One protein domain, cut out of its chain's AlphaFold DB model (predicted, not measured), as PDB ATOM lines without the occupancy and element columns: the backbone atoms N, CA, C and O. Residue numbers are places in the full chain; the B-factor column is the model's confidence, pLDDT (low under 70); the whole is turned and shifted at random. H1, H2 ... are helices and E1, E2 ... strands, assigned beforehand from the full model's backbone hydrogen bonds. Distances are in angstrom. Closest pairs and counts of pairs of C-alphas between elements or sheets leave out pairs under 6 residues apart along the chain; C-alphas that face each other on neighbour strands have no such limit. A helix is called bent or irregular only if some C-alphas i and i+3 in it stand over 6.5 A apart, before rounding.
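What this domain is: This is residues 21 to 179 of the 290 residues of an uncharacterized protein of Candidatus Lokiarchaeota archaeon (UniProt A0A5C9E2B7). A small sheet of three strands, E1, E3 and E2, stands at one end of an up-and-down bundle of four long helices, H1 to H4, each running against the one before it in the chain. H3 runs through the middle and crosses H2, while H1 and H4 are side by side. The printed part has 159 residues with the order E1 H1 H2 E2 H3 H4 E3, class mostly helix; the sheet is antiparallel. It is compact, with a radius of gyration of the C-alphas of 17.4 A and spans of 53 by 36 by 26 A.

How they stand to each other: The inner strand E3, residues 170 to 176, is antiparallel to both edge strands. N 24 of E1, residues 21 to 27, is within hydrogen-bond range of O 173, 3.0 A; N 91 of E2, residues 88 to 92, of O 172, 2.8 A. H2, residues 51 to 74, only grazes the sheet with residues 68 to 74, and H3, residues 102 to 135, with residues 104 to 112. E1, H1, residues 29 to 47, H2 and E2 form a split strand-helix-strand unit, its strands running the same way with E3 between them; the crossover is right-handed. H2 and H3 touch at a steep tilt of 40 degrees, opposite ways, the closest C-alphas being Gly 57 and Met 121, 4.1 A. H1 touches H4, residues 140 to 161, at a shallow tilt of 19 degrees, with C-alphas of Tyr 30 and Ser 161 closest, 5.0 A. H2 and H4 are apart. Every O i to N i+4 pair is within hydrogen-bond range in H1, but 18 of 20 in H2, 24 of 30 in H3 and 16 of 18 in H4.

Where its parts are: E1 begins at C-alpha 21 (144.391, 130.969, 235.597); E3 ends at C-alpha 176 (143.535, 135.720, 234.633). H3 measures 47.6 A, H2 33.3 A, H4 31.4 A and H1 27.3 A. H3 is irregular, C-alphas 103 and 106 being 7.5 A apart.

The domain as a whole: The C-alphas farthest apart, Ser 83 and Gln 137, are 53.4 A apart. The printed part has no cut; residues 75 to 87 form the long link. Residue 179 is under pLDDT 70.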
ATOM      1  N   GLN A  21     143.962 130.266 234.394       86.94
ATOM      2  CA  GLN A  21     144.391 130.969 235.597       86.94
ATOM      3  C   GLN A  21     145.796 130.532 236.009       86.94
ATOM      4  O   GLN A  21     146.079 129.349 236.175       86.94
ATOM      5  N   ALA A  22     146.684 131.499 236.222       88.88
ATOM      6  CA  ALA A  22     147.969 131.251 236.860       88.88
ATOM      7  C   ALA A  22     147.903 131.754 238.303       88.88
ATOM      8  O   ALA A  22     147.957 132.958 238.565       88.88
ATOM      9  N   ILE A  23     147.749 130.811 239.230       92.88
ATOM     10  CA  ILE A  23     147.715 131.059 240.670       92.88
ATOM     11  C   ILE A  23     149.073 130.700 241.268       92.88
ATOM     12  O   ILE A  23     149.655 129.674 240.917       92.88
ATOM     13  N   ARG A  24     149.576 131.538 242.176       95.00
ATOM     14  CA  ARG A  24     150.785 131.249 242.959       95.00
ATOM     15  C   ARG A  24     150.557 131.576 244.424       95.00
ATOM     16  O   ARG A  24     149.914 132.584 244.715       95.00
ATOM     17  N   ASN A  25     151.112 130.757 245.307       96.88
ATOM     18  CA  ASN A  25     151.062 130.939 246.750       96.88
ATOM     19  C   ASN A  25     152.436 130.651 247.366       96.88
ATOM     20  O   ASN A  25     152.960 129.556 247.188       96.88
ATOM     21  N   PHE A  26     153.030 131.619 248.057       96.94
ATOM     22  CA  PHE A  26     154.362 131.483 248.661       96.94
ATOM     23  C   PHE A  26     154.556 132.480 249.811       96.94
ATOM     24  O   PHE A  26     153.837 133.471 249.900       96.94
ATOM     25  N   GLU A  27     155.519 132.226 250.694       97.00
ATOM     26  CA  GLU A  27     155.868 133.116 251.813       97.00
ATOM     27  C   GLU A  27     156.723 134.300 251.349       97.00
ATOM     28  O   GLU A  27     157.472 134.199 250.373       97.00
ATOM     29  N   TYR A  28     156.637 135.434 252.051       96.94
ATOM     30  CA  TYR A  28     157.362 136.652 251.678       96.94
ATOM     31  C   TYR A  28     158.885 136.447 251.667       96.94
ATOM     32  O   TYR A  28     159.578 137.049 250.842       96.94
ATOM     33  N   ASP A  29     159.397 135.525 252.485       97.56
ATOM     34  CA  ASP A  29     160.811 135.143 252.514       97.56
ATOM     35  C   ASP A  29     161.354 134.654 251.170       97.56
ATOM     36  O   ASP A  29     162.525 134.888 250.858       97.56
ATOM     37  N   TYR A  30     160.501 134.095 250.306       97.38
ATOM     38  CA  TYR A  30     160.874 133.751 248.934       97.38
ATOM     39  C   TYR A  30     161.463 134.957 248.182       97.38
ATOM     40  O   TYR A  30     162.429 134.805 247.438       97.38
ATOM     41  N   ILE A  31     160.929 136.166 248.395       97.56
ATOM     42  CA  ILE A  31     161.399 137.395 247.734       97.56
ATOM     43  C   ILE A  31     162.803 137.772 248.212       97.56
ATOM     44  O   ILE A  31     163.649 138.149 247.400       97.56
ATOM     45  N   TYR A  32     163.071 137.677 249.517       97.56
ATOM     46  CA  TYR A  32     164.389 138.011 250.063       97.56
ATOM     47  C   TYR A  32     165.458 137.041 249.560       97.56
ATOM     48  O   TYR A  32     166.555 137.461 249.177       97.56
ATOM     49  N   ILE A  33     165.127 135.750 249.514       98.25
ATOM     50  CA  ILE A  33     166.040 134.719 249.027       98.25
ATOM     51  C   ILE A  33     166.239 134.829 247.513       98.25
ATOM     52  O   ILE A  33     167.381 134.761 247.059       98.25
ATOM     53  N   ASP A  34     165.191 135.102 246.734       98.25
ATOM     54  CA  ASP A  34     165.321 135.390 245.302       98.25
ATOM     55  C   ASP A  34     166.281 136.561 245.042       98.25
ATOM     56  O   ASP A  34     167.214 136.431 244.246       98.25
ATOM     57  N   ALA A  35     166.143 137.671 245.775       98.25
ATOM     58  CA  ALA A  35     167.025 138.829 245.628       98.25
ATOM     59  C   ALA A  35     168.499 138.495 245.939       98.25
ATOM     60  O   ALA A  35     169.406 138.954 245.234       98.25
ATOM     61  N   LEU A  36     168.754 137.664 246.958       98.38
ATOM     62  CA  LEU A  36     170.098 137.172 247.275       98.38
ATOM     63  C   LEU A  36     170.675 136.348 246.114       98.38
ATOM     64  O   LEU A  36     171.807 136.586 245.681       98.38
ATOM     65  N   PHE A  37     169.898 135.402 245.584       98.56
ATOM     66  CA  PHE A  37     170.325 134.562 244.466       98.56
ATOM     67  C   PHE A  37     170.499 135.361 243.171       98.56
ATOM     68  O   PHE A  37     171.447 135.101 242.430       98.56
ATOM     69  N   LEU A  38     169.669 136.377 242.920       98.62
ATOM     70  CA  LEU A  38     169.847 137.308 241.805       98.62
ATOM     71  C   LEU A  38     171.184 138.054 241.916       98.62
ATOM     72  O   LEU A  38     171.890 138.234 240.917       98.62
ATOM     73  N   GLY A  39     171.566 138.453 243.133       98.56
ATOM     74  CA  GLY A  39     172.881 139.021 243.422       98.56
ATOM     75  C   GLY A  39     174.013 138.057 243.059       98.56
ATOM     76  O   GLY A  39     174.921 138.427 242.312       98.56
ATOM     77  N   ILE A  40     173.931 136.801 243.509       98.62
ATOM     78  CA  ILE A  40     174.913 135.749 243.185       98.62
ATOM     79  C   ILE A  40     175.001 135.535 241.669       98.62
ATOM     80  O   ILE A  40     176.094 135.564 241.101       98.62
ATOM     81  N   TRP A  41     173.863 135.373 240.996       98.56
ATOM     82  CA  TRP A  41     173.776 135.220 239.546       98.56
ATOM     83  C   TRP A  41     174.459 136.369 238.807       98.56
ATOM     84  O   TRP A  41     175.320 136.150 237.951       98.56
ATOM     85  N   THR A  42     174.148 137.602 239.198       98.69
ATOM     86  CA  THR A  42     174.727 138.807 238.600       98.69
ATOM     87  C   THR A  42     176.238 138.876 238.827       98.69
ATOM     88  O   THR A  42     176.985 139.168 237.892       98.69
ATOM     89  N   LEU A  43     176.724 138.538 240.027       98.69
ATOM     90  CA  LEU A  43     178.160 138.463 240.319       98.69
ATOM     91  C   LEU A  43     178.871 137.422 239.447       98.69
ATOM     92  O   LEU A  43     179.972 137.684 238.957       98.69
ATOM     93  N   PHE A  44     178.247 136.267 239.196       98.50
ATOM     94  CA  PHE A  44     178.776 135.276 238.257       98.50
ATOM     95  C   PHE A  44     178.819 135.827 236.829       98.50
ATOM     96  O   PHE A  44     179.858 135.731 236.173       98.50
ATOM     97  N   LEU A  45     177.753 136.471 236.348       98.62
ATOM     98  CA  LEU A  45     177.762 137.104 235.026       98.62
ATOM     99  C   LEU A  45     178.882 138.151 234.899       98.62
ATOM    100  O   LEU A  45     179.591 138.160 233.892       98.62
ATOM    101  N   ILE A  46     179.105 138.975 235.928       98.62
ATOM    102  CA  ILE A  46     180.195 139.964 235.970       98.62
ATOM    103  C   ILE A  46     181.564 139.274 235.946       98.62
ATOM    104  O   ILE A  46     182.412 139.611 235.116       98.62
ATOM    105  N   LYS A  47     181.776 138.267 236.805       98.31
ATOM    106  CA  LYS A  47     183.033 137.504 236.900       98.31
ATOM    107  C   LYS A  47     183.437 136.890 235.559       98.31
ATOM    108  O   LYS A  47     184.608 136.935 235.188       98.31
ATOM    109  N   TYR A  48     182.470 136.350 234.818       98.12
ATOM    110  CA  TYR A  48     182.677 135.752 233.494       98.12
ATOM    111  C   TYR A  48     182.486 136.751 232.336       98.12
ATOM    112  O   TYR A  48     182.428 136.342 231.175       98.12
ATOM    113  N   LYS A  49     182.416 138.059 232.633       97.81
ATOM    114  CA  LYS A  49     182.314 139.169 231.668       97.81
ATOM    115  C   LYS A  49     181.133 139.040 230.694       97.81
ATOM    116  O   LYS A  49     181.211 139.475 229.545       97.81
ATOM    117  N   LYS A  50     180.011 138.477 231.147       98.06
ATOM    118  CA  LYS A  50     178.771 138.293 230.376       98.06
ATOM    119  C   LYS A  50     177.916 139.562 230.342       98.06
ATOM    120  O   LYS A  50     176.715 139.539 230.591       98.06
ATOM    121  N   TRP A  51     178.534 140.686 229.982       97.81
ATOM    122  CA  TRP A  51     177.898 142.007 229.979       97.81
ATOM    123  C   TRP A  51     176.679 142.090 229.064       97.81
ATOM    124  O   TRP A  51     175.697 142.738 229.413       97.81
ATOM    125  N   THR A  52     176.716 141.434 227.904       96.00
ATOM    126  CA  THR A  52     175.572 141.448 226.986       96.00
ATOM    127  C   THR A  52     174.390 140.666 227.547       96.00
ATOM    128  O   THR A  52     173.266 141.140 227.442       96.00
ATOM    129  N   ALA A  53     174.635 139.540 228.226       97.69
ATOM    130  CA  ALA A  53     173.584 138.784 228.903       97.69
ATOM    131  C   ALA A  53     172.929 139.614 230.022       97.69
ATOM    132  O   ALA A  53     171.706 139.664 230.095       97.69
ATOM    133  N   ILE A  54     173.728 140.346 230.817       98.50
ATOM    134  CA  ILE A  54     173.220 141.288 231.835       98.50
ATOM    135  C   ILE A  54     172.335 142.358 231.187       98.50
ATOM    136  O   ILE A  54     171.223 142.596 231.643       98.50
ATOM    137  N   LYS A  55     172.805 142.994 230.104       97.31
ATOM    138  CA  LYS A  55     172.032 144.029 229.395       97.31
ATOM    139  C   LYS A  55     170.710 143.481 228.867       97.31
ATOM    140  O   LYS A  55     169.689 144.137 229.029       97.31
ATOM    141  N   VAL A  56     170.735 142.300 228.248       96.19
ATOM    142  CA  VAL A  56     169.532 141.653 227.714       96.19
ATOM    143  C   VAL A  56     168.554 141.347 228.839       96.19
ATOM    144  O   VAL A  56     167.421 141.803 228.748       96.19
ATOM    145  N   GLY A  57     168.999 140.688 229.914       97.50
ATOM    146  CA  GLY A  57     168.164 140.402 231.084       97.50
ATOM    147  C   GLY A  57     167.574 141.660 231.725       97.50
ATOM    148  O   GLY A  57     166.409 141.669 232.105       97.50
ATOM    149  N   MET A  58     168.342 142.750 231.788       98.38
ATOM    150  CA  MET A  58     167.887 144.008 232.383       98.38
ATOM    151  C   MET A  58     166.836 144.696 231.508       98.38
ATOM    152  O   MET A  58     165.806 145.139 232.011       98.38
ATOM    153  N   ILE A  59     167.073 144.772 230.195       97.06
ATOM    154  CA  ILE A  59     166.126 145.366 229.244       97.06
ATOM    155  C   ILE A  59     164.822 144.565 229.229       97.06
ATOM    156  O   ILE A  59     163.747 145.153 229.343       97.06
ATOM    157  N   THR A  60     164.899 143.235 229.121       96.50
ATOM    158  CA  THR A  60     163.701 142.390 229.154       96.50
ATOM    159  C   THR A  60     163.016 142.459 230.512       96.50
ATOM    160  O   THR A  60     161.797 142.560 230.544       96.50
ATOM    161  N   GLY A  61     163.766 142.527 231.615       97.62
ATOM    162  CA  GLY A  61     163.221 142.722 232.957       97.62
ATOM    163  C   GLY A  61     162.396 143.993 233.091       97.62
ATOM    164  O   GLY A  61     161.281 143.932 233.602       97.62
ATOM    165  N   PHE A  62     162.871 145.128 232.572       98.25
ATOM    166  CA  PHE A  62     162.074 146.359 232.561       98.25
ATOM    167  C   PHE A  62     160.822 146.249 231.686       98.25
ATOM    168  O   PHE A  62     159.756 146.712 232.091       98.25
ATOM    169  N   ILE A  63     160.931 145.625 230.509       97.25
ATOM    170  CA  ILE A  63     159.786 145.420 229.609       97.25
ATOM    171  C   ILE A  63     158.728 144.539 230.281       97.25
ATOM    172  O   ILE A  63     157.554 144.904 230.309       97.25
ATOM    173  N   VAL A  64     159.135 143.404 230.855       96.44
ATOM    174  CA  VAL A  64     158.234 142.468 231.535       96.44
ATOM    175  C   VAL A  64     157.633 143.118 232.776       96.44
ATOM    176  O   VAL A  64     156.424 143.032 232.958       96.44
ATOM    177  N   TYR A  65     158.417 143.845 233.578       97.44
ATOM    178  CA  TYR A  65     157.897 144.608 234.715       97.44
ATOM    179  C   TYR A  65     156.818 145.602 234.263       97.44
ATOM    180  O   TYR A  65     155.731 145.649 234.835       97.44
ATOM    181  N   PHE A  66     157.066 146.366 233.199       97.81
ATOM    182  CA  PHE A  66     156.089 147.325 232.692       97.81
ATOM    183  C   PHE A  66     154.800 146.646 232.205       97.81
ATOM    184  O   PHE A  66     153.704 147.055 232.587       97.81
ATOM    185  N   ILE A  67     154.904 145.589 231.401       95.12
ATOM    186  CA  ILE A  67     153.726 144.878 230.886       95.12
ATOM    187  C   ILE A  67     152.942 144.237 232.034       95.12
ATOM    188  O   ILE A  67     151.725 144.364 232.116       95.12
ATOM    189  N   ASP A  68     153.630 143.557 232.937       94.00
ATOM    190  CA  ASP A  68     152.999 142.616 233.849       94.00
ATOM    191  C   ASP A  68     152.670 143.249 235.214       94.00
ATOM    192  O   ASP A  68     151.547 143.142 235.711       94.00
ATOM    193  N   ALA A  69     153.615 143.984 235.806       95.06
ATOM    194  CA  ALA A  69     153.422 144.638 237.102       95.06
ATOM    195  C   ALA A  69     152.654 145.967 237.009       95.06
ATOM    196  O   ALA A  69     152.035 146.379 237.998       95.06
ATOM    197  N   ILE A  70     152.685 146.631 235.843       95.25
ATOM    198  CA  ILE A  70     152.019 147.925 235.618       95.25
ATOM    199  C   ILE A  70     150.799 147.778 234.708       95.25
ATOM    200  O   ILE A  70     149.695 148.083 235.153       95.25
ATOM    201  N   MET A  71     150.947 147.336 233.454       95.62
ATOM    202  CA  MET A  71     149.806 147.315 232.528       95.62
ATOM    203  C   MET A  71     148.763 146.275 232.939       95.62
ATOM    204  O   MET A  71     147.614 146.637 233.169       95.62
ATOM    205  N   TRP A  72     149.137 145.002 233.079       94.44
ATOM    206  CA  TRP A  72     148.196 143.925 233.422       94.44
ATOM    207  C   TRP A  72     147.586 144.090 234.813       94.44
ATOM    208  O   TRP A  72     146.414 143.790 235.009       94.44
ATOM    209  N   TRP A  73     148.334 144.649 235.763       94.69
ATOM    210  CA  TRP A  73     147.784 145.028 237.064       94.69
ATOM    211  C   TRP A  73     146.627 146.032 236.964       94.69
ATOM    212  O   TRP A  73     145.689 145.969 237.748       94.69
ATOM    213  N   ASN A  74     146.678 146.962 236.008       94.94
ATOM    214  CA  ASN A  74     145.685 148.031 235.871       94.94
ATOM    215  C   ASN A  74     144.648 147.782 234.764       94.94
ATOM    216  O   ASN A  74     143.697 148.552 234.638       94.94
ATOM    217  N   LEU A  75     144.807 146.724 233.967       95.31
ATOM    218  CA  LEU A  75     143.876 146.368 232.902       95.31
ATOM    219  C   LEU A  75     142.733 145.497 233.451       95.31
ATOM    220  O   LEU A  75     143.008 144.469 234.078       95.31
ATOM    221  N   PRO A  76     141.460 145.872 233.216       94.75
ATOM    222  CA  PRO A  76     140.320 145.031 233.562       94.75
ATOM    223  C   PRO A  76     140.422 143.664 232.882       94.75
ATOM    224  O   PRO A  76     140.809 143.578 231.717       94.75
ATOM    225  N   ALA A  77     140.039 142.603 233.589       92.94
ATOM    226  CA  ALA A  77     140.085 141.240 233.062       92.94
ATOM    227  C   ALA A  77     139.075 140.998 231.922       92.94
ATOM    228  O   ALA A  77     139.261 140.086 231.120       92.94
ATOM    229  N   GLY A  78     138.033 141.835 231.838       90.00
ATOM    230  CA  GLY A  78     136.966 141.724 230.845       90.00
ATOM    231  C   GLY A  78     136.045 140.528 231.090       90.00
ATOM    232  O   GLY A  78     136.136 139.850 232.115       90.00
ATOM    233  N   ASP A  79     135.144 140.270 230.144       87.12
ATOM    234  CA  ASP A  79     134.230 139.133 230.234       87.12
ATOM    235  C   ASP A  79     134.996 137.791 230.269       87.12
ATOM    236  O   ASP A  79     136.018 137.629 229.590       87.12
ATOM    237  N   PRO A  80     134.525 136.804 231.056       88.50
ATOM    238  CA  PRO A  80     133.277 136.775 231.819       88.50
ATOM    239  C   PRO A  80     133.444 137.230 233.285       88.50
ATOM    240  O   PRO A  80     132.630 136.866 234.135       88.50
ATOM    241  N   TYR A  81     134.509 137.960 233.627       89.88
ATOM    242  CA  TYR A  81     134.781 138.334 235.013       89.88
ATOM    243  C   TYR A  81     133.923 139.517 235.483       89.88
ATOM    244  O   TYR A  81     133.640 140.429 234.702       89.88
ATOM    245  N   PRO A  82     133.538 139.560 236.775       93.06
ATOM    246  CA  PRO A  82     132.819 140.698 237.336       93.06
ATOM    247  C   PRO A  82     133.578 142.020 237.155       93.06
ATOM    248  O   PRO A  82     134.811 142.065 237.219       93.06
ATOM    249  N   SER A  83     132.836 143.121 237.007       94.19
ATOM    250  CA  SER A  83     133.413 144.473 236.986       94.19
ATOM    251  C   SER A  83     134.265 144.738 238.232       94.19
ATOM    252  O   SER A  83     133.863 144.411 239.346       94.19
ATOM    253  N   GLY A  84     135.438 145.345 238.039       91.81
ATOM    254  CA  GLY A  84     136.428 145.560 239.104       91.81
ATOM    255  C   GLY A  84     137.441 144.421 239.273       91.81
ATOM    256  O   GLY A  84     138.302 144.513 240.145       91.81
ATOM    257  N   THR A  85     137.366 143.379 238.440       93.69
ATOM    258  CA  THR A  85     138.400 142.341 238.338       93.69
ATOM    259  C   THR A  85     139.474 142.770 237.338       93.69
ATOM    260  O   THR A  85     139.153 143.236 236.240       93.69
ATOM    261  N   TYR A  86     140.743 142.590 237.696       94.50
ATOM    262  CA  TYR A  86     141.895 142.941 236.860       94.50
ATOM    263  C   TYR A  86     142.631 141.689 236.384       94.50
ATOM    264  O   TYR A  86     142.510 140.628 236.990       94.50
ATOM    265  N   ILE A  87     143.402 141.801 235.296       94.50
ATOM    266  CA  ILE A  87     144.166 140.666 234.741       94.50
ATOM    267  C   ILE A  87     145.108 140.073 235.794       94.50
ATOM    268  O   ILE A  87     145.331 138.864 235.807       94.50
ATOM    269  N   ARG A  88     145.661 140.907 236.681       94.62
ATOM    270  CA  ARG A  88     146.514 140.479 237.788       94.62
ATOM    271  C   ARG A  88     145.970 140.993 239.114       94.62
ATOM    272  O   ARG A  88     145.654 142.170 239.224       94.62
ATOM    273  N   GLU A  89     145.926 140.121 240.117       95.12
ATOM    274  CA  GLU A  89     145.449 140.412 241.470       95.12
ATOM    275  C   GLU A  89     146.429 139.874 242.534       95.12
ATOM    276  O   GLU A  89     147.109 138.865 242.323       95.12
ATOM    277  N   TYR A  90     146.520 140.573 243.670       96.00
ATOM    278  CA  TYR A  90     147.455 140.291 244.761       96.00
ATOM    279  C   TYR A  90     146.742 140.257 246.101       96.00
ATOM    280  O   TYR A  90     145.939 141.139 246.405       96.00
ATOM    281  N   TRP A  91     147.142 139.307 246.936       97.44
ATOM    282  CA  TRP A  91     146.843 139.261 248.353       97.44
ATOM    283  C   TRP A  91     148.151 139.057 249.106       97.44
ATOM    284  O   TRP A  91     148.897 138.131 248.802       97.44
ATOM    285  N   ILE A  92     148.446 139.926 250.068       96.69
ATOM    286  CA  ILE A  92     149.661 139.837 250.889       96.69
ATOM    287  C   ILE A  92     149.226 139.875 252.349       96.69
ATOM    288  O   ILE A  92     148.508 140.790 252.758       96.69
ATOM    289  N   GLY A  93     149.602 138.855 253.123       96.00
ATOM    290  CA  GLY A  93     149.155 138.701 254.511       96.00
ATOM    291  C   GLY A  93     147.628 138.613 254.631       96.00
ATOM    292  O   GLY A  93     147.042 139.202 255.535       96.00
ATOM    293  N   GLY A  94     146.967 137.972 253.662       95.25
ATOM    294  CA  GLY A  94     145.506 137.831 253.614       95.25
ATOM    295  C   GLY A  94     144.733 139.073 253.149       95.25
ATOM    296  O   GLY A  94     143.519 139.003 252.979       95.25
ATOM    297  N   THR A  95     145.404 140.199 252.888       95.12
ATOM    298  CA  THR A  95     144.751 141.439 252.436       95.12
ATOM    299  C   THR A  95     144.882 141.608 250.928       95.12
ATOM    300  O   THR A  95     146.001 141.601 250.413       95.12
ATOM    301  N   LYS A  96     143.760 141.809 250.216       95.94
ATOM    302  CA  LYS A  96     143.777 142.153 248.784       95.94
ATOM    303  C   LYS A  96     144.430 143.521 248.596       95.94
ATOM    304  O   LYS A  96     143.974 144.506 249.174       95.94
ATOM    305  N   ILE A  97     145.473 143.591 247.776       96.38
ATOM    306  CA  ILE A  97     146.179 144.843 247.506       96.38
ATOM    307  C   ILE A  97     145.329 145.707 246.567       96.38
ATOM    308  O   ILE A  97     144.996 145.250 245.471       96.38
ATOM    309  N   PRO A  98     144.971 146.944 246.955       94.12
ATOM    310  CA  PRO A  98     144.211 147.835 246.088       94.12
ATOM    311  C   PRO A  98     145.063 148.325 244.911       94.12
ATOM    312  O   PRO A  98     146.273 148.522 245.035       94.12
ATOM    313  N   ASN A  99     144.429 148.598 243.766       91.12
ATOM    314  CA  ASN A  99     145.127 149.143 242.596       91.12
ATOM    315  C   ASN A  99     145.712 150.541 242.854       91.12
ATOM    316  O   ASN A  99     146.766 150.876 242.319       91.12
ATOM    317  N   ASN A 100     145.073 151.331 243.724       91.19
ATOM    318  CA  ASN A 100     145.682 152.525 244.302       91.19
ATOM    319  C   ASN A 100     146.616 152.107 245.448       91.19
ATOM    320  O   ASN A 100     146.160 151.889 246.567       91.19
ATOM    321  N   LEU A 101     147.911 151.981 245.146       88.25
ATOM    322  CA  LEU A 101     148.882 151.312 246.017       88.25
ATOM    323  C   LEU A 101     149.022 151.930 247.409       88.25
ATOM    324  O   LEU A 101     149.231 151.182 248.357       88.25
ATOM    325  N   GLN A 102     148.904 153.253 247.552       90.50
ATOM    326  CA  GLN A 102     149.075 153.964 248.829       90.50
ATOM    327  C   GLN A 102     150.245 153.387 249.666       90.50
ATOM    328  O   GLN A 102     151.375 153.315 249.182       90.50
ATOM    329  N   GLY A 103     149.982 152.927 250.896       90.06
ATOM    330  CA  GLY A 103     150.978 152.327 251.790       90.06
ATOM    331  C   GLY A 103     151.460 150.920 251.403       90.06
ATOM    332  O   GLY A 103     152.440 150.444 251.965       90.06
ATOM    333  N   TYR A 104     150.831 150.256 250.431       92.31
ATOM    334  CA  TYR A 104     151.205 148.916 249.965       92.31
ATOM    335  C   TYR A 104     152.287 148.921 248.880       92.31
ATOM    336  O   TYR A 104     152.688 147.850 248.421       92.31
ATOM    337  N   PHE A 105     152.774 150.100 248.468       94.75
ATOM    338  CA  PHE A 105     153.737 150.234 247.372       94.75
ATOM    339  C   PHE A 105     154.962 149.329 247.545       94.75
ATOM    340  O   PHE A 105     155.245 148.531 246.658       94.75
ATOM    341  N   LEU A 106     155.653 149.400 248.689       94.38
ATOM    342  CA  LEU A 106     156.881 148.622 248.912       94.38
ATOM    343  C   LEU A 106     156.618 147.113 248.959       94.38
ATOM    344  O   LEU A 106     157.397 146.339 248.406       94.38
ATOM    345  N   LEU A 107     155.499 146.698 249.562       93.25
ATOM    346  CA  LEU A 107     155.138 145.285 249.664       93.25
ATOM    347  C   LEU A 107     154.872 144.674 248.290       93.25
ATOM    348  O   LEU A 107     155.419 143.614 247.978       93.25
ATOM    349  N   LYS A 108     154.074 145.362 247.464       94.88
ATOM    350  CA  LYS A 108     153.800 144.930 246.092       94.88
ATOM    351  C   LYS A 108     155.051 145.023 245.222       94.88
ATOM    352  O   LYS A 108     155.305 144.100 244.459       94.88
ATOM    353  N   PHE A 109     155.847 146.086 245.366       96.31
ATOM    354  CA  PHE A 109     157.083 146.270 244.604       96.31
ATOM    355  C   PHE A 109     158.036 145.086 244.777       96.31
ATOM    356  O   PHE A 109     158.547 144.594 243.780       96.31
ATOM    357  N   GLY A 110     158.232 144.581 246.002       96.19
ATOM    358  CA  GLY A 110     159.054 143.387 246.233       96.19
ATOM    359  C   GLY A 110     158.545 142.161 245.466       96.19
ATOM    360  O   GLY A 110     159.317 141.493 244.776       96.19
ATOM    361  N   ALA A 111     157.233 141.906 245.515       95.94
ATOM    362  CA  ALA A 111     156.609 140.784 244.815       95.94
ATOM    363  C   ALA A 111     156.687 140.930 243.285       95.94
ATOM    364  O   ALA A 111     157.015 139.972 242.583       95.94
ATOM    365  N   ASP A 112     156.423 142.130 242.766       96.44
ATOM    366  CA  ASP A 112     156.542 142.443 241.343       96.44
ATOM    367  C   ASP A 112     157.987 142.317 240.865       96.44
ATOM    368  O   ASP A 112     158.234 141.702 239.829       96.44
ATOM    369  N   PHE A 113     158.940 142.881 241.610       97.62
ATOM    370  CA  PHE A 113     160.360 142.845 241.280       97.62
ATOM    371  C   PHE A 113     160.839 141.404 241.135       97.62
ATOM    372  O   PHE A 113     161.419 141.069 240.103       97.62
ATOM    373  N   MET A 114     160.534 140.546 242.112       97.00
ATOM    374  CA  MET A 114     160.878 139.127 242.051       97.00
ATOM    375  C   MET A 114     160.224 138.457 240.831       97.00
ATOM    376  O   MET A 114     160.919 137.981 239.935       97.00
ATOM    377  N   MET A 115     158.895 138.517 240.703       95.19
ATOM    378  CA  MET A 115     158.185 137.741 239.676       95.19
ATOM    379  C   MET A 115     158.361 138.232 238.240       95.19
ATOM    380  O   MET A 115     157.997 137.509 237.313       95.19
ATOM    381  N   THR A 116     158.828 139.465 238.037       96.62
ATOM    382  CA  THR A 116     158.963 140.052 236.698       96.62
ATOM    383  C   THR A 116     160.416 140.359 236.373       96.62
ATOM    384  O   THR A 116     160.966 139.788 235.431       96.62
ATOM    385  N   PHE A 117     161.063 141.217 237.158       98.06
ATOM    386  CA  PHE A 117     162.405 141.699 236.865       98.06
ATOM    387  C   PHE A 117     163.469 140.642 237.168       98.06
ATOM    388  O   PHE A 117     164.273 140.334 236.290       98.06
ATOM    389  N   SER A 118     163.455 140.054 238.368       98.19
ATOM    390  CA  SER A 118     164.412 139.012 238.764       98.19
ATOM    391  C   SER A 118     164.286 137.784 237.866       98.19
ATOM    392  O   SER A 118     165.266 137.378 237.235       98.19
ATOM    393  N   TYR A 119     163.059 137.284 237.676       96.12
ATOM    394  CA  TYR A 119     162.768 136.174 236.762       96.12
ATOM    395  C   TYR A 119     163.346 136.433 235.363       96.12
ATOM    396  O   TYR A 119     164.052 135.590 234.808       96.12
ATOM    397  N   SER A 120     163.133 137.634 234.818       97.31
ATOM    398  CA  SER A 120     163.669 138.016 233.508       97.31
ATOM    399  C   SER A 120     165.197 138.110 233.485       97.31
ATOM    400  O   SER A 120     165.832 137.683 232.517       97.31
ATOM    401  N   MET A 121     165.803 138.648 234.544       98.31
ATOM    402  CA  MET A 121     167.255 138.756 234.685       98.31
ATOM    403  C   MET A 121     167.938 137.391 234.699       98.31
ATOM    404  O   MET A 121     169.026 137.247 234.139       98.31
ATOM    405  N   PHE A 122     167.319 136.384 235.309       98.25
ATOM    406  CA  PHE A 122     167.813 135.019 235.230       98.25
ATOM    407  C   PHE A 122     167.548 134.400 233.853       98.25
ATOM    408  O   PHE A 122     168.494 134.028 233.152       98.25
ATOM    409  N   ALA A 123     166.276 134.337 233.447       97.56
ATOM    410  CA  ALA A 123     165.829 133.594 232.275       97.56
ATOM    411  C   ALA A 123     166.444 134.123 230.973       97.56
ATOM    412  O   ALA A 123     167.087 133.377 230.231       97.56
ATOM    413  N   PHE A 124     166.329 135.426 230.701       97.94
ATOM    414  CA  PHE A 124     166.796 135.991 229.432       97.94
ATOM    415  C   PHE A 124     168.317 136.148 229.370       97.94
ATOM    416  O   PHE A 124     168.889 136.051 228.281       97.94
ATOM    417  N   ALA A 125     168.997 136.341 230.506       98.25
ATOM    418  CA  ALA A 125     170.458 136.310 230.525       98.25
ATOM    419  C   ALA A 125     170.978 134.896 230.235       98.25
ATOM    420  O   ALA A 125     171.877 134.734 229.407       98.25
ATOM    421  N   TRP A 126     170.393 133.869 230.863       98.62
ATOM    422  CA  TRP A 126     170.731 132.472 230.583       98.62
ATOM    423  C   TRP A 126     170.439 132.114 229.121       98.62
ATOM    424  O   TRP A 126     171.314 131.580 228.433       98.62
ATOM    425  N   LEU A 127     169.264 132.492 228.608       97.94
ATOM    426  CA  LEU A 127     168.865 132.254 227.221       97.94
ATOM    427  C   LEU A 127     169.860 132.871 226.233       97.94
ATOM    428  O   LEU A 127     170.281 132.216 225.280       97.94
ATOM    429  N   TYR A 128     170.281 134.114 226.485       97.94
ATOM    430  CA  TYR A 128     171.284 134.782 225.665       97.94
ATOM    431  C   TYR A 128     172.604 134.000 225.644       97.94
ATOM    432  O   TYR A 128     173.187 133.817 224.578       97.94
ATOM    433  N   ILE A 129     173.063 133.494 226.794       98.31
ATOM    434  CA  ILE A 129     174.281 132.672 226.875       98.31
ATOM    435  C   ILE A 129     174.130 131.394 226.039       98.31
ATOM    436  O   ILE A 129     175.065 131.023 225.325       98.31
ATOM    437  N   MET A 130     172.968 130.734 226.073       98.25
ATOM    438  CA  MET A 130     172.709 129.548 225.245       98.25
ATOM    439  C   MET A 130     172.735 129.886 223.747       98.25
ATOM    440  O   MET A 130     173.384 129.194 222.961       98.25
ATOM    441  N   PHE A 131     172.092 130.984 223.343       97.75
ATOM    442  CA  PHE A 131     172.077 131.438 221.949       97.75
ATOM    443  C   PHE A 131     173.466 131.840 221.435       97.75
ATOM    444  O   PHE A 131     173.827 131.526 220.297       97.75
ATOM    445  N   ASP A 132     174.270 132.480 222.280       96.75
ATOM    446  CA  ASP A 132     175.661 132.827 221.990       96.75
ATOM    447  C   ASP A 132     176.525 131.579 221.770       96.75
ATOM    448  O   ASP A 132     177.251 131.482 220.776       96.75
ATOM    449  N   ASN A 133     176.356 130.569 222.628       96.12
ATOM    450  CA  ASN A 133     177.092 129.309 222.551       96.12
ATOM    451  C   ASN A 133     176.778 128.492 221.289       96.12
ATOM    452  O   ASN A 133     177.678 127.855 220.745       96.12
ATOM    453  N   ILE A 134     175.538 128.487 220.787       94.19
ATOM    454  CA  ILE A 134     175.254 127.800 219.515       94.19
ATOM    455  C   ILE A 134     175.773 128.577 218.301       94.19
ATOM    456  O   ILE A 134     176.216 127.960 217.332       94.19
ATOM    457  N   LYS A 135     175.710 129.914 218.326       91.56
ATOM    458  CA  LYS A 135     176.056 130.742 217.166       91.56
ATOM    459  C   LYS A 135     177.563 130.861 216.958       91.56
ATOM    460  O   LYS A 135     178.021 130.723 215.827       91.56
ATOM    461  N   ASN A 136     178.310 131.151 218.021       90.81
ATOM    462  CA  ASN A 136     179.718 131.527 217.909       90.81
ATOM    463  C   ASN A 136     180.648 130.329 218.115       90.81
ATOM    464  O   ASN A 136     181.472 130.038 217.251       90.81
ATOM    465  N   GLN A 137     180.506 129.610 219.230       90.62
ATOM    466  CA  GLN A 137     181.260 128.387 219.504       90.62
ATOM    467  C   GLN A 137     180.670 127.652 220.710       90.62
ATOM    468  O   GLN A 137     180.495 128.242 221.775       90.62
ATOM    469  N   VAL A 138     180.438 126.343 220.577       94.25
ATOM    470  CA  VAL A 138     179.865 125.538 221.663       94.25
ATOM    471  C   VAL A 138     180.890 125.341 222.781       94.25
ATOM    472  O   VAL A 138     181.796 124.511 222.666       94.25
ATOM    473  N   ASN A 139     180.710 126.044 223.900       96.75
ATOM    474  CA  ASN A 139     181.481 125.846 225.122       96.75
ATOM    475  C   ASN A 139     180.667 125.039 226.144       96.75
ATOM    476  O   ASN A 139     179.934 125.573 226.974       96.75
ATOM    477  N   LYS A 140     180.829 123.710 226.123       96.94
ATOM    478  CA  LYS A 140     180.073 122.791 226.998       96.94
ATOM    479  C   LYS A 140     180.239 123.089 228.492       96.94
ATOM    480  O   LYS A 140     179.293 122.903 229.247       96.94
ATOM    481  N   LYS A 141     181.426 123.537 228.920       97.75
ATOM    482  CA  LYS A 141     181.692 123.864 230.331       97.75
ATOM    483  C   LYS A 141     180.897 125.085 230.770       97.75
ATOM    484  O   LYS A 141     180.374 125.107 231.876       97.75
ATOM    485  N   GLU A 142     180.806 126.081 229.899       97.44
ATOM    486  CA  GLU A 142     180.027 127.286 230.147       97.44
ATOM    487  C   GLU A 142     178.527 126.992 230.161       97.44
ATOM    488  O   GLU A 142     177.840 127.408 231.093       97.44
ATOM    489  N   ILE A 143     178.044 126.210 229.190       97.88
ATOM    490  CA  ILE A 143     176.653 125.747 229.160       97.88
ATOM    491  C   ILE A 143     176.313 125.034 230.465       97.88
ATOM    492  O   ILE A 143     175.320 125.383 231.097       97.88
ATOM    493  N   LEU A 144     177.141 124.073 230.887       98.06
ATOM    494  CA  LEU A 144     176.920 123.333 232.125       98.06
ATOM    495  C   LEU A 144     176.935 124.268 233.337       98.06
ATOM    496  O   LEU A 144     176.012 124.223 234.135       98.06
ATOM    497  N   LEU A 145     177.933 125.149 233.450       98.31
ATOM    498  CA  LEU A 145     178.057 126.071 234.579       98.31
ATOM    499  C   LEU A 145     176.818 126.959 234.740       98.31
ATOM    500  O   LEU A 145     176.244 127.006 235.825       98.31
ATOM    501  N   PHE A 146     176.409 127.663 233.683       98.56
ATOM    502  CA  PHE A 146     175.296 128.610 233.774       98.56
ATOM    503  C   PHE A 146     173.940 127.914 233.862       98.56
ATOM    504  O   PHE A 146     173.075 128.394 234.582       98.56
ATOM    505  N   THR A 147     173.764 126.773 233.194       98.44
ATOM    506  CA  THR A 147     172.551 125.946 233.316       98.44
ATOM    507  C   THR A 147     172.412 125.382 234.724       98.44
ATOM    508  O   THR A 147     171.348 125.511 235.319       98.44
ATOM    509  N   SER A 148     173.485 124.825 235.293       98.38
ATOM    510  CA  SER A 148     173.473 124.323 236.667       98.38
ATOM    511  C   SER A 148     173.250 125.445 237.673       98.38
ATOM    512  O   SER A 148     172.469 125.261 238.594       98.38
ATOM    513  N   LEU A 149     173.895 126.607 237.503       98.38
ATOM    514  CA  LEU A 149     173.702 127.748 238.400       98.38
ATOM    515  C   LEU A 149     172.265 128.278 238.337       98.38
ATOM    516  O   LEU A 149     171.670 128.512 239.384       98.38
ATOM    517  N   TYR A 150     171.711 128.435 237.132       98.25
ATOM    518  CA  TYR A 150     170.329 128.862 236.924       98.25
ATOM    519  C   TYR A 150     169.375 127.871 237.601       98.25
ATOM    520  O   TYR A 150     168.708 128.238 238.563       98.25
ATOM    521  N   PHE A 151     169.405 126.594 237.217       98.31
ATOM    522  CA  PHE A 151     168.502 125.588 237.782       98.31
ATOM    523  C   PHE A 151     168.661 125.397 239.297       98.31
ATOM    524  O   PHE A 151     167.667 125.322 240.018       98.31
ATOM    525  N   ALA A 152     169.896 125.356 239.807       98.38
ATOM    526  CA  ALA A 152     170.135 125.220 241.241       98.38
ATOM    527  C   ALA A 152     169.592 126.420 242.021       98.38
ATOM    528  O   ALA A 152     169.001 126.219 243.073       98.38
ATOM    529  N   SER A 153     169.736 127.645 241.499       98.00
ATOM    530  CA  SER A 153     169.160 128.839 242.135       98.00
ATOM    531  C   SER A 153     167.646 128.689 242.279       98.00
ATOM    532  O   SER A 153     167.111 128.810 243.375       98.00
ATOM    533  N   TRP A 154     166.974 128.302 241.198       97.12
ATOM    534  CA  TRP A 154     165.525 128.118 241.164       97.12
ATOM    535  C   TRP A 154     164.992 127.006 242.062       97.12
ATOM    536  O   TRP A 154     163.891 127.123 242.592       97.12
ATOM    537  N   MET A 155     165.767 125.942 242.263       98.12
ATOM    538  CA  MET A 155     165.421 124.887 243.215       98.12
ATOM    539  C   MET A 155     165.698 125.294 244.666       98.12
ATOM    540  O   MET A 155     164.959 124.885 245.559       98.12
ATOM    541  N   LEU A 156     166.759 126.071 244.906       98.38
ATOM    542  CA  LEU A 156     167.205 126.444 246.248       98.38
ATOM    543  C   LEU A 156     166.430 127.619 246.842       98.38
ATOM    544  O   LEU A 156     166.242 127.622 248.051       98.38
ATOM    545  N   ILE A 157     165.966 128.582 246.041       98.19
ATOM    546  CA  ILE A 157     165.172 129.723 246.529       98.19
ATOM    547  C   ILE A 157     163.946 129.260 247.343       98.19
ATOM    548  O   ILE A 157     163.898 129.579 248.531       98.19
ATOM    549  N   PRO A 158     163.004 128.471 246.781       97.19
ATOM    550  CA  PRO A 158     161.867 127.941 247.539       97.19
ATOM    551  C   PRO A 158     162.287 127.057 248.712       97.19
ATOM    552  O   PRO A 158     161.695 127.120 249.783       97.19
ATOM    553  N   TYR A 159     163.307 126.217 248.522       97.56
ATOM    554  CA  TYR A 159     163.759 125.324 249.582       97.56
ATOM    555  C   TYR A 159     164.253 126.101 250.804       97.56
ATOM    556  O   TYR A 159     163.862 125.803 251.925       97.56
ATOM    557  N   ILE A 160     165.102 127.105 250.584       98.06
ATOM    558  CA  ILE A 160     165.685 127.922 251.646       98.06
ATOM    559  C   ILE A 160     164.629 128.846 252.250       98.06
ATOM    560  O   ILE A 160     164.664 129.050 253.461       98.06
ATOM    561  N   SER A 161     163.685 129.369 251.457       97.38
ATOM    562  CA  SER A 161     162.615 130.211 252.001       97.38
ATOM    563  C   SER A 161     161.758 129.459 253.014       97.38
ATOM    564  O   SER A 161     161.422 130.034 254.028       97.38
ATOM    565  N   LEU A 162     161.496 128.163 252.806       95.19
ATOM    566  CA  LEU A 162     160.743 127.334 253.762       95.19
ATOM    567  C   LEU A 162     161.511 127.011 255.057       95.19
ATOM    568  O   LEU A 162     160.930 126.488 256.005       95.19
ATOM    569  N   LEU A 163     162.828 127.232 255.085       97.00
ATOM    570  CA  LEU A 163     163.667 126.991 256.265       97.00
ATOM    571  C   LEU A 163     163.857 128.249 257.117       97.00
ATOM    572  O   LEU A 163     164.351 128.156 258.243       97.00
ATOM    573  N   LEU A 164     163.543 129.420 256.567       95.50
ATOM    574  CA  LEU A 164     163.717 130.708 257.214       95.50
ATOM    575  C   LEU A 164     162.336 131.269 257.545       95.50
ATOM    576  O   LEU A 164     161.445 131.224 256.718       95.50
ATOM    577  N   HIS A 165     162.186 131.776 258.766       95.44
ATOM    578  CA  HIS A 165     160.949 132.387 259.261       95.44
ATOM    579  C   HIS A 165     161.216 133.852 259.610       95.44
ATOM    580  O   HIS A 165     161.127 134.273 260.765       95.44
ATOM    581  N   ILE A 166     161.698 134.610 258.628       97.19
ATOM    582  CA  ILE A 166     161.930 136.049 258.767       97.19
ATOM    583  C   ILE A 166     160.597 136.784 258.573       97.19
ATOM    584  O   ILE A 166     160.314 137.741 259.299       97.19
ATOM    585  N   ASP A 167     159.776 136.333 257.621       97.00
ATOM    586  CA  ASP A 167     158.506 136.949 257.246       97.00
ATOM    587  C   ASP A 167     157.506 135.931 256.665       97.00
ATOM    588  O   ASP A 167     157.382 135.742 255.450       97.00
ATOM    589  N   ASP A 168     156.712 135.334 257.557       96.44
ATOM    590  CA  ASP A 168     155.717 134.298 257.236       96.44
ATOM    591  C   ASP A 168     154.445 134.843 256.541       96.44
ATOM    592  O   ASP A 168     153.406 134.179 256.465       96.44
ATOM    593  N   ARG A 169     154.448 136.094 256.055       97.00
ATOM    594  CA  ARG A 169     153.286 136.642 255.343       97.00
ATOM    595  C   ARG A 169     153.103 135.916 254.015       97.00
ATOM    596  O   ARG A 169     153.915 136.044 253.103       97.00
ATOM    597  N   MET A 170     151.966 135.247 253.865       97.50
ATOM    598  CA  MET A 170     151.603 134.602 252.605       97.50
ATOM    599  C   MET A 170     151.320 135.628 251.505       97.50
ATOM    600  O   MET A 170     150.534 136.565 251.694       97.50
ATOM    601  N   ILE A 171     151.922 135.409 250.342       97.19
ATOM    602  CA  ILE A 171     151.625 136.088 249.088       97.19
ATOM    603  C   ILE A 171     150.831 135.139 248.211       97.19
ATOM    604  O   ILE A 171     151.326 134.103 247.772       97.19
ATOM    605  N   TYR A 172     149.614 135.551 247.899       97.44
ATOM    606  CA  TYR A 172     148.768 134.894 246.927       97.44
ATOM    607  C   TYR A 172     148.605 135.805 245.715       97.44
ATOM    608  O   TYR A 172     148.249 136.982 245.827       97.44
ATOM    609  N   THR A 173     148.904 135.269 244.538       95.75
ATOM    610  CA  THR A 173     148.818 135.999 243.274       95.75
ATOM    611  C   THR A 173     147.906 135.251 242.334       95.75
ATOM    612  O   THR A 173     147.959 134.022 242.259       95.75
ATOM    613  N   HIS A 174     147.099 136.003 241.602       93.75
ATOM    614  CA  HIS A 174     146.187 135.451 240.624       93.75
ATOM    615  C   HIS A 174     146.355 136.203 239.311       93.75
ATOM    616  O   HIS A 174     146.281 137.432 239.282       93.75
ATOM    617  N   ARG A 175     146.606 135.473 238.224       92.50
ATOM    618  CA  ARG A 175     146.600 136.015 236.868       92.50
ATOM    619  C   ARG A 175     145.528 135.336 236.034       92.50
ATOM    620  O   ARG A 175     145.560 134.121 235.856       92.50
ATOM    621  N   LEU A 176     144.636 136.143 235.484       92.00
ATOM    622  CA  LEU A 176     143.535 135.720 234.633       92.00
ATOM    623  C   LEU A 176     143.997 135.765 233.174       92.00
ATOM    624  O   LEU A 176     144.223 136.836 232.616       92.00
ATOM    625  N   MET A 177     144.171 134.598 232.559       80.62
ATOM    626  CA  MET A 177     144.747 134.434 231.217       80.62
ATOM    627  C   MET A 177     143.726 133.953 230.176       80.62
ATOM    628  O   MET A 177     144.093 133.294 229.203       80.62
ATOM    629  N   ASN A 178     142.444 134.279 230.376       73.00
ATOM    630  CA  ASN A 178     141.312 133.762 229.602       73.00
ATOM    631  C   ASN A 178     141.581 133.531 228.117       73.00
ATOM    632  O   ASN A 178     141.898 134.460 227.374       73.00
ATOM    633  N   SER A 179     141.274 132.312 227.663       60.31
ATOM    634  CA  SER A 179     141.043 131.958 226.255       60.31
ATOM    635  C   SER A 179     142.207 132.199 225.288       60.31
ATOM    636  O   SER A 179     142.030 132.100 224.075       60.31
TER     637      SER A 179